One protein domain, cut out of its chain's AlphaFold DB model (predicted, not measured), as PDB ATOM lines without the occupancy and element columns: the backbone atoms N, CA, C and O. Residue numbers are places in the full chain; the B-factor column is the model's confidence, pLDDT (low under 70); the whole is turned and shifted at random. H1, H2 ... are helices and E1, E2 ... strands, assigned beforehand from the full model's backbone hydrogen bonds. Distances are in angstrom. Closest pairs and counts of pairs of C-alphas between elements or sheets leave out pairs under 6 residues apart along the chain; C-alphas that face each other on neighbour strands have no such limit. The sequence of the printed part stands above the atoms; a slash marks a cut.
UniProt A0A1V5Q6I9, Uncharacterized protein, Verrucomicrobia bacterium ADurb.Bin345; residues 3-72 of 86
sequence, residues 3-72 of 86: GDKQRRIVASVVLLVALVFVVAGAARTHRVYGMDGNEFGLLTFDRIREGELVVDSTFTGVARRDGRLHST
ATOM      1  N   GLY A   3     176.408 266.253 256.626       69.38
ATOM      2  CA  GLY A   3     176.642 265.086 255.763       69.38
ATOM      3  C   GLY A   3     177.759 265.280 254.729       69.38
ATOM      4  O   GLY A   3     178.579 264.383 254.536       69.38
ATOM      5  N   ASP A   4     177.860 266.467 254.124       73.69
ATOM      6  CA  ASP A   4     178.881 266.747 253.103       73.69
ATOM      7  C   ASP A   4     180.287 266.891 253.689       73.69
ATOM      8  O   ASP A   4     181.261 266.421 253.099       73.69
ATOM      9  N   LYS A   5     180.411 267.484 254.887       79.38
ATOM     10  CA  LYS A   5     181.688 267.529 255.619       79.38
ATOM     11  C   LYS A   5     182.156 266.123 255.980       79.38
ATOM     12  O   LYS A   5     183.319 265.800 255.769       79.38
ATOM     13  N   GLN A   6     181.247 265.277 256.463       82.19
ATOM     14  CA  GLN A   6     181.564 263.906 256.856       82.19
ATOM     15  C   GLN A   6     181.988 263.050 255.650       82.19
ATOM     16  O   GLN A   6     182.992 262.346 255.728       82.19
ATOM     17  N   ARG A   7     181.317 263.192 254.497       87.00
ATOM     18  CA  ARG A   7     181.727 262.544 253.234       87.00
ATOM     19  C   ARG A   7     183.112 262.982 252.763       87.00
ATOM     20  O   ARG A   7     183.904 262.135 252.364       87.00
ATOM     21  N   ARG A   8     183.424 264.281 252.833       86.81
ATOM     22  CA  ARG A   8     184.749 264.802 252.457       86.81
ATOM     23  C   ARG A   8     185.856 264.265 253.358       86.81
ATOM     24  O   ARG A   8     186.899 263.887 252.848       86.81
ATOM     25  N   ILE A   9     185.619 264.181 254.668       91.62
ATOM     26  CA  ILE A   9     186.594 263.614 255.610       91.62
ATOM     27  C   ILE A   9     186.867 262.145 255.272       91.62
ATOM     28  O   ILE A   9     188.025 261.762 255.139       91.62
ATOM     29  N   VAL A  10     185.820 261.340 255.065       93.88
ATOM     30  CA  VAL A  10     185.978 259.923 254.696       93.88
ATOM     31  C   VAL A  10     186.720 259.777 253.366       93.88
ATOM     32  O   VAL A  10     187.657 258.989 253.282       93.88
ATOM     33  N   ALA A  11     186.363 260.567 252.349       91.25
ATOM     34  CA  ALA A  11     187.043 260.542 251.055       91.25
ATOM     35  C   ALA A  11     188.536 260.888 251.181       91.25
ATOM     36  O   ALA A  11     189.374 260.183 250.622       91.25
ATOM     37  N   SER A  12     188.881 261.917 251.960       94.56
ATOM     38  CA  SER A  12     190.276 262.297 252.208       94.56
ATOM     39  C   SER A  12     191.056 261.211 252.949       94.56
ATOM     40  O   SER A  12     192.211 260.960 252.617       94.56
ATOM     41  N   VAL A  13     190.438 260.542 253.928       95.94
ATOM     42  CA  VAL A  13     191.071 259.428 254.652       95.94
ATOM     43  C   VAL A  13     191.329 258.254 253.711       95.94
ATOM     44  O   VAL A  13     192.438 257.728 253.691       95.94
ATOM     45  N   VAL A  14     190.348 257.873 252.889       95.81
ATOM     46  CA  VAL A  14     190.515 256.793 251.903       95.81
ATOM     47  C   VAL A  14     191.611 257.137 250.894       95.81
ATOM     48  O   VAL A  14     192.452 256.289 250.600       95.81
ATOM     49  N   LEU A  15     191.649 258.382 250.409       96.06
ATOM     50  CA  LEU A  15     192.698 258.857 249.505       96.06
ATOM     51  C   LEU A  15     194.085 258.745 250.153       96.06
ATOM     52  O   LEU A  15     195.012 258.236 249.528       96.06
ATOM     53  N   LEU A  16     194.226 259.180 251.409       96.56
ATOM     54  CA  LEU A  16     195.482 259.077 252.153       96.56
ATOM     55  C   LEU A  16     195.926 257.624 252.320       96.56
ATOM     56  O   LEU A  16     197.089 257.313 252.079       96.56
ATOM     57  N   VAL A  17     195.008 256.726 252.677       96.56
ATOM     58  CA  VAL A  17     195.304 255.294 252.816       96.56
ATOM     59  C   VAL A  17     195.758 254.699 251.482       96.56
ATOM     60  O   VAL A  17     196.774 254.006 251.435       96.56
ATOM     61  N   ALA A  18     195.062 255.005 250.385       94.38
ATOM     62  CA  ALA A  18     195.462 254.561 249.052       94.38
ATOM     63  C   ALA A  18     196.863 255.072 248.681       94.38
ATOM     64  O   ALA A  18     197.688 254.308 248.178       94.38
ATOM     65  N   LEU A  19     197.167 256.335 248.992       95.69
ATOM     66  CA  LEU A  19     198.475 256.929 248.734       95.69
ATOM     67  C   LEU A  19     199.585 256.222 249.526       95.69
ATOM     68  O   LEU A  19     200.644 255.933 248.972       95.69
ATOM     69  N   VAL A  20     199.326 255.869 250.789       94.25
ATOM     70  CA  VAL A  20     200.257 255.085 251.617       94.25
ATOM     71  C   VAL A  20     200.537 253.718 250.988       94.25
ATOM     72  O   VAL A  20     201.700 253.327 250.899       94.25
ATOM     73  N   PHE A  21     199.516 253.014 250.490       91.88
ATOM     74  CA  PHE A  21     199.711 251.729 249.808       91.88
ATOM     75  C   PHE A  21     200.535 251.857 248.524       91.88
ATOM     76  O   PHE A  21     201.421 251.035 248.287       91.88
ATOM     77  N   VAL A  22     200.292 252.895 247.716       88.56
ATOM     78  CA  VAL A  22     201.062 253.146 246.487       88.56
ATOM     79  C   VAL A  22     202.530 253.418 246.812       88.56
ATOM     80  O   VAL A  22     203.416 252.820 246.201       88.56
ATOM     81  N   VAL A  23     202.801 254.267 247.804       88.31
ATOM     82  CA  VAL A  23     204.173 254.585 248.226       88.31
ATOM     83  C   VAL A  23     204.872 253.350 248.800       88.31
ATOM     84  O   VAL A  23     206.025 253.087 248.459       88.31
ATOM     85  N   ALA A  24     204.175 252.551 249.611       85.88
ATOM     86  CA  ALA A  24     204.714 251.306 250.152       85.88
ATOM     87  C   ALA A  24     205.051 250.290 249.046       85.88
ATOM     88  O   ALA A  24     206.094 249.640 249.105       85.88
ATOM     89  N   GLY A  25     204.205 250.184 248.016       79.75
ATOM     90  CA  GLY A  25     204.459 249.343 246.845       79.75
ATOM     91  C   GLY A  25     205.651 249.827 246.017       79.75
ATOM     92  O   GLY A  25     206.521 249.034 245.668       79.75
ATOM     93  N   ALA A  26     205.742 251.134 245.762       78.75
ATOM     94  CA  ALA A  26     206.836 251.732 244.996       78.75
ATOM     95  C   ALA A  26     208.200 251.643 245.708       78.75
ATOM     96  O   ALA A  26     209.242 251.592 245.054       78.75
ATOM     97  N   ALA A  27     208.208 251.596 247.043       80.56
ATOM     98  CA  ALA A  27     209.418 251.431 247.846       80.56
ATOM     99  C   ALA A  27     209.955 249.988 247.865       80.56
ATOM    100  O   ALA A  27     211.026 249.736 248.430       80.56
ATOM    101  N   ARG A  28     209.239 249.024 247.267       81.06
ATOM    102  CA  ARG A  28     209.670 247.627 247.247       81.06
ATOM    103  C   ARG A  28     210.972 247.482 246.460       81.06
ATOM    104  O   ARG A  28     211.123 247.969 245.338       81.06
ATOM    105  N   THR A  29     211.928 246.801 247.080       83.50
ATOM    106  CA  THR A  29     213.217 246.467 246.474       83.50
ATOM    107  C   THR A  29     213.364 244.958 246.370       83.50
ATOM    108  O   THR A  29     212.906 244.211 247.237       83.50
ATOM    109  N   HIS A  30     214.010 244.515 245.297       82.12
ATOM    110  CA  HIS A  30     214.293 243.118 244.999       82.12
ATOM    111  C   HIS A  30     215.786 242.872 245.068       82.12
ATOM    112  O   HIS A  30     216.587 243.746 244.742       82.12
ATOM    113  N   ARG A  31     216.162 241.673 245.507       83.12
ATOM    114  CA  ARG A  31     217.556 241.232 245.507       83.12
ATOM    115  C   ARG A  31     217.815 240.478 244.218       83.12
ATOM    116  O   ARG A  31     217.085 239.533 243.917       83.12
ATOM    117  N   VAL A  32     218.843 240.893 243.494       80.38
ATOM    118  CA  VAL A  32     219.291 240.244 242.269       80.38
ATOM    119  C   VAL A  32     220.756 239.857 242.431       80.38
ATOM    120  O   VAL A  32     221.560 240.645 242.922       80.38
ATOM    121  N   TYR A  33     221.080 238.622 242.072       79.06
ATOM    122  CA  TYR A  33     222.412 238.029 242.195       79.06
ATOM    123  C   TYR A  33     223.189 238.170 240.880       79.06
ATOM    124  O   TYR A  33     222.574 238.257 239.821       79.06
ATOM    125  N   GLY A  34     224.522 238.166 240.910       72.06
ATOM    126  CA  GLY A  34     225.324 238.070 239.681       72.06
ATOM    127  C   GLY A  34     225.094 236.749 238.922       72.06
ATOM    128  O   GLY A  34     224.653 235.754 239.512       72.06
ATOM    129  N   MET A  35     225.360 236.736 237.610       63.88
ATOM    130  CA  MET A  35     225.399 235.499 236.804       63.88
ATOM    131  C   MET A  35     226.650 234.669 237.093       63.88
ATOM    132  O   MET A  35     226.567 233.440 237.144       63.88
ATOM    133  N   ASP A  36     227.772 235.333 237.364       59.38
ATOM    134  CA  ASP A  36     229.020 234.702 237.778       59.38
ATOM    135  C   ASP A  36     228.934 234.405 239.268       59.38
ATOM    136  O   ASP A  36     229.329 235.187 240.130       59.38
ATOM    137  N   GLY A  37     228.308 233.275 239.581       52.75
ATOM    138  CA  GLY A  37     227.966 232.872 240.936       52.75
ATOM    139  C   GLY A  37     229.138 232.621 241.889       52.75
ATOM    140  O   GLY A  37     228.906 231.909 242.855       52.75
ATOM    141  N   ASN A  38     230.352 233.142 241.661       50.38
ATOM    142  CA  ASN A  38     231.503 233.018 242.560       50.38
ATOM    143  C   ASN A  38     232.594 234.075 242.279       50.38
ATOM    144  O   ASN A  38     233.600 233.771 241.644       50.38
ATOM    145  N   GLU A  39     232.484 235.269 242.858       48.88
ATOM    146  CA  GLU A  39     233.686 235.981 243.311       48.88
ATOM    147  C   GLU A  39     233.918 235.578 244.779       48.88
ATOM    148  O   GLU A  39     233.231 236.030 245.692       48.88
ATOM    149  N   PHE A  40     234.854 234.651 245.009       51.84
ATOM    150  CA  PHE A  40     235.362 234.270 246.342       51.84
ATOM    151  C   PHE A  40     234.383 233.583 247.323       51.84
ATOM    152  O   PHE A  40     234.579 233.648 248.535       51.84
ATOM    153  N   GLY A  41     233.338 232.896 246.846       51.91
ATOM    154  CA  GLY A  41     232.414 232.147 247.718       51.91
ATOM    155  C   GLY A  41     231.433 233.019 248.521       51.91
ATOM    156  O   GLY A  41     230.741 232.515 249.407       51.91
ATOM    157  N   LEU A  42     231.339 234.313 248.202       52.84
ATOM    158  CA  LEU A  42     230.355 235.241 248.754       52.84
ATOM    159  C   LEU A  42     229.317 235.585 247.679       52.84
ATOM    160  O   LEU A  42     229.637 236.153 246.642       52.84
ATOM    161  N   LEU A  43     228.051 235.250 247.940       59.91
ATOM    162  CA  LEU A  43     226.911 235.659 247.114       59.91
ATOM    163  C   LEU A  43     226.748 237.186 247.184       59.91
ATOM    164  O   LEU A  43     226.066 237.702 248.074       59.91
ATOM    165  N   THR A  44     227.353 237.909 246.245       65.62
ATOM    166  CA  THR A  44     227.098 239.336 246.046       65.62
ATOM    167  C   THR A  44     225.681 239.512 245.501       65.62
ATOM    168  O   THR A  44     225.261 238.878 244.528       65.62
ATOM    169  N   PHE A  45     224.886 240.319 246.202       73.31
ATOM    170  CA  PHE A  45     223.525 240.653 245.802       73.31
ATOM    171  C   PHE A  45     223.397 242.164 245.690       73.31
ATOM    172  O   PHE A  45     223.757 242.898 246.610       73.31
ATOM    173  N   ASP A  46     222.798 242.612 244.596       80.38
ATOM    174  CA  ASP A  46     222.404 243.999 244.419       80.38
ATOM    175  C   ASP A  46     220.925 244.165 244.741       80.38
ATOM    176  O   ASP A  46     220.082 243.322 244.415       80.38
ATOM    177  N   ARG A  47     220.590 245.273 245.407       82.75
ATOM    178  CA  ARG A  47     219.194 245.662 245.626       82.75
ATOM    179  C   ARG A  47     218.750 246.588 244.509       82.75
ATOM    180  O   ARG A  47     219.246 247.705 244.399       82.75
ATOM    181  N   ILE A  48     217.759 246.149 243.748       84.25
ATOM    182  CA  ILE A  48     217.147 246.941 242.682       84.25
ATOM    183  C   ILE A  48     215.727 247.331 243.060       84.25
ATOM    184  O   ILE A  48     215.059 246.643 243.831       84.25
ATOM    185  N   ARG A  49     215.253 248.459 242.536       84.62
ATOM    186  CA  ARG A  49     213.860 248.894 242.727       84.62
ATOM    187  C   ARG A  49     212.934 248.136 241.781       84.62
ATOM    188  O   ARG A  49     213.377 247.686 240.731       84.62
ATOM    189  N   GLU A  50     211.647 248.077 242.111       84.38
ATOM    190  CA  GLU A  50     210.610 247.492 241.244       84.38
ATOM    191  C   GLU A  50     210.703 247.990 239.791       84.38
ATOM    192  O   GLU A  50     210.778 247.195 238.863       84.38
ATOM    193  N   GLY A  51     210.797 249.308 239.581       82.06
ATOM    194  CA  GLY A  51     210.894 249.869 238.230       82.06
ATOM    195  C   GLY A  51     212.159 249.448 237.473       82.06
ATOM    196  O   GLY A  51     212.127 249.312 236.257       82.06
ATOM    197  N   GLU A  52     213.264 249.198 238.180       82.62
ATOM    198  CA  GLU A  52     214.485 248.666 237.566       82.62
ATOM    199  C   GLU A  52     214.317 247.200 237.183       82.62
ATOM    200  O   GLU A  52     214.692 246.827 236.081       82.62
ATOM    201  N   LEU A  53     213.675 246.398 238.040       85.56
ATOM    202  CA  LEU A  53     213.360 245.006 237.727       85.56
ATOM    203  C   LEU A  53     212.494 244.898 236.466       85.56
ATOM    204  O   LEU A  53     212.754 244.040 235.630       85.56
ATOM    205  N   VAL A  54     211.496 245.775 236.310       85.38
ATOM    206  CA  VAL A  54     210.631 245.807 235.119       85.38
ATOM    207  C   VAL A  54     211.441 246.124 233.862       85.38
ATOM    208  O   VAL A  54     211.341 245.400 232.870       85.38
ATOM    209  N   VAL A  55     212.275 247.166 233.906       84.00
ATOM    210  CA  VAL A  55     213.139 247.536 232.774       84.00
ATOM    211  C   VAL A  55     214.078 246.388 232.428       84.00
ATOM    212  O   VAL A  55     214.086 245.930 231.289       84.00
ATOM    213  N   ASP A  56     214.797 245.860 233.415       83.62
ATOM    214  CA  ASP A  56     215.745 244.776 233.192       83.62
ATOM    215  C   ASP A  56     215.025 243.535 232.648       83.62
ATOM    216  O   ASP A  56     215.498 242.919 231.702       83.62
ATOM    217  N   SER A  57     213.833 243.200 233.154       83.06
ATOM    218  CA  SER A  57     213.057 242.054 232.653       83.06
ATOM    219  C   SER A  57     212.618 242.215 231.197       83.06
ATOM    220  O   SER A  57     212.552 241.228 230.468       83.06
ATOM    221  N   THR A  58     212.389 243.455 230.752       83.69
ATOM    222  CA  THR A  58     212.006 243.768 229.367       83.69
ATOM    223  C   THR A  58     213.156 243.500 228.396       83.69
ATOM    224  O   THR A  58     212.928 243.031 227.286       83.69
ATOM    225  N   PHE A  59     214.395 243.752 228.822       81.69
ATOM    226  CA  PHE A  59     215.600 243.588 228.001       81.69
ATOM    227  C   PHE A  59     216.375 242.306 228.317       81.69
ATOM    228  O   PHE A  59     217.574 242.236 228.064       81.69
ATOM    229  N   THR A  60     215.727 241.289 228.898       79.50
ATOM    230  CA  THR A  60     216.382 240.029 229.324       79.50
ATOM    231  C   THR A  60     217.567 240.230 230.290       79.50
ATOM    232  O   THR A  60     218.414 239.360 230.476       79.50
ATOM    233  N   GLY A  61     217.579 241.382 230.963       78.38
ATOM    234  CA  GLY A  61     218.511 241.866 231.979       78.38
ATOM    235  C   GLY A  61     218.464 241.134 233.320       78.38
ATOM    236  O   GLY A  61     219.353 241.284 234.163       78.38
ATOM    237  N   VAL A  62     217.410 240.346 233.533       83.44
ATOM    238  CA  VAL A  62     217.246 239.462 234.684       83.44
ATOM    239  C   VAL A  62     216.716 238.106 234.237       83.44
ATOM    240  O   VAL A  62     215.796 238.023 233.428       83.44
ATOM    241  N   ALA A  63     217.253 237.034 234.811       84.25
ATOM    242  CA  ALA A  63     216.747 235.683 234.626       84.25
ATOM    243  C   ALA A  63     216.469 235.031 235.977       84.25
ATOM    244  O   ALA A  63     217.158 235.282 236.968       84.25
ATOM    245  N   ARG A  64     215.455 234.168 236.025       84.31
ATOM    246  CA  ARG A  64     215.146 233.398 237.227       84.31
ATOM    247  C   ARG A  64     215.824 232.033 237.151       84.31
ATOM    248  O   ARG A  64     215.548 231.275 236.228       84.31
ATOM    249  N   ARG A  65     216.684 231.719 238.119       82.44
ATOM    250  CA  ARG A  65     217.363 230.418 238.264       82.44
ATOM    251  C   ARG A  65     217.287 229.984 239.724       82.44
ATOM    252  O   ARG A  65     217.404 230.824 240.611       82.44
ATOM    253  N   ASP A  66     216.973 228.717 239.979       81.38
ATOM    254  CA  ASP A  66     216.858 228.150 241.338       81.38
ATOM    255  C   ASP A  66     215.958 228.963 242.292       81.38
ATOM    256  O   ASP A  66     216.238 229.153 243.476       81.38
ATOM    257  N   GLY A  67     214.870 229.522 241.750       81.44
ATOM    258  CA  GLY A  67     213.931 230.369 242.490       81.44
ATOM    259  C   GLY A  67     214.421 231.795 242.781       81.44
ATOM    260  O   GLY A  67     213.619 232.598 243.268       81.44
ATOM    261  N   ARG A  68     215.667 232.139 242.432       82.06
ATOM    262  CA  ARG A  68     216.319 233.441 242.651       82.06
ATOM    263  C   ARG A  68     216.380 234.272 241.368       82.06
ATOM    264  O   ARG A  68     216.328 233.733 240.265       82.06
ATOM    265  N   LEU A  69     216.468 235.594 241.515       84.56
ATOM    266  CA  LEU A  69     216.657 236.530 240.404       84.56
ATOM    267  C   LEU A  69     218.151 236.758 240.181       84.56
ATOM    268  O   LEU A  69     218.849 237.140 241.114       84.56
ATOM    269  N   HIS A  70     218.624 236.569 238.959       83.38
ATOM    270  CA  HIS A  70     220.009 236.791 238.563       83.38
ATOM    271  C   HIS A  70     220.081 237.889 237.502       83.38
ATOM    272  O   HIS A  70     219.283 237.888 236.571       83.38
ATOM    273  N   SER A  71     221.018 238.819 237.643       83.50
ATOM    274  CA  SER A  71     221.267 239.934 236.733       83.50
ATOM    275  C   SER A  71     222.174 239.455 235.619       83.50
ATOM    276  O   SER A  71     223.278 239.005 235.903       83.50
ATOM    277  N   THR A  72     221.744 239.592 234.372       82.19
ATOM    278  CA  THR A  72     222.599 239.343 233.200       82.19
ATOM    279  C   THR A  72     223.484 240.544 232.866       82.19
ATOM    280  O   THR A  72     224.465 240.397 232.149       82.19
TER     281      THR A  72
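Overview. This is residues 3 to 72 of the 86 residues of an uncharacterized protein of Verrucomicrobia bacterium ADurb.Bin345 (UniProt A0A1V5Q6I9). One long helix, H1, sticks out with its residues 3 to 24 like a handle from a small head, in which the short helix H2 packs on a strongly twisted sheet of four strands. The sheet is made of two hairpins side by side, E1 with E2 and E3 with E4, and the loop between E1 and E2 reaches away from H1. The printed part has 70 residues with two named helices and four named strands, in the order H1, E1, E2, H2, E3, E4; the sheet order is E2, E1, E4, E3, mixed, and the class is mixed, helices and strands. The whole is extended, with a radius of gyration of the C-alphas of 19.5 A and spans of 66 by 25 by 16 A, a rod whose length owes much to H1.

Arrangement. In the sheet, E1, residues 29 to 34, and E2, residues 45 to 49, form an antiparallel hairpin, with N 30 and O 48 within hydrogen-bond range at 2.8 A. E3, residues 62 to 65, and E4, residues 68 to 71, form the other hairpin, with N 63 and O 70 at 2.8 A. E1 and E4 are parallel neighbours, their directions 70 degrees apart, with N 71 and O 33 at 2.7 A. The pairing of E1 is staggered: residues 29 to 33 pair with E2 and residues 33 to 34 with E4. E2 and E3 are the edge strands. H2, residues 50 to 58, is on the sheet at a height of 8.6 A; it is only just over E1, on which 3 of its 9 C-alphas fall, and runs along the strands, at 17 degrees to E1 on the local plane. The closest C-alphas of H2 and E1 are those of Glu 50 and Thr 29, 5.9 A apart. E2, H2 and E3 make a split strand-helix-strand unit, two strands of one sheet that follow each other among the strands, with the helix between them along the chain and E1 and E4 between them in the sheet; its crossover is right-handed. H1, residues 3 to 26, is not on the sheet. H1 and H2 are close but not clearly touching, at a steep tilt of 54 degrees, the same way; their closest C-alphas are those of Ala 26 and Glu 50, 6.8 A apart. In H1 and H2 every O i to N i+4 pair is within hydrogen-bond range.

Along the chain. H1 begins at C-alpha 3, (176.642, 265.086, 255.763), and is 34.7 A long. E1 is 16.2 A long, E2 13.1 A and H2 12.5 A. E3, 9.7 A long, begins at C-alpha 62, (217.246, 239.462, 234.684). E4, 10.1 A long, ends at C-alpha 71, (221.267, 239.934, 236.733).

Size, cuts and confidence. The C-alphas farthest apart are those of Gly 3 and Phe 40, 67.0 A. The printed part has no cut and no long link. Mean pLDDT of the printed part is 80.6; residue 3 and residues 35 to 44 are under 70.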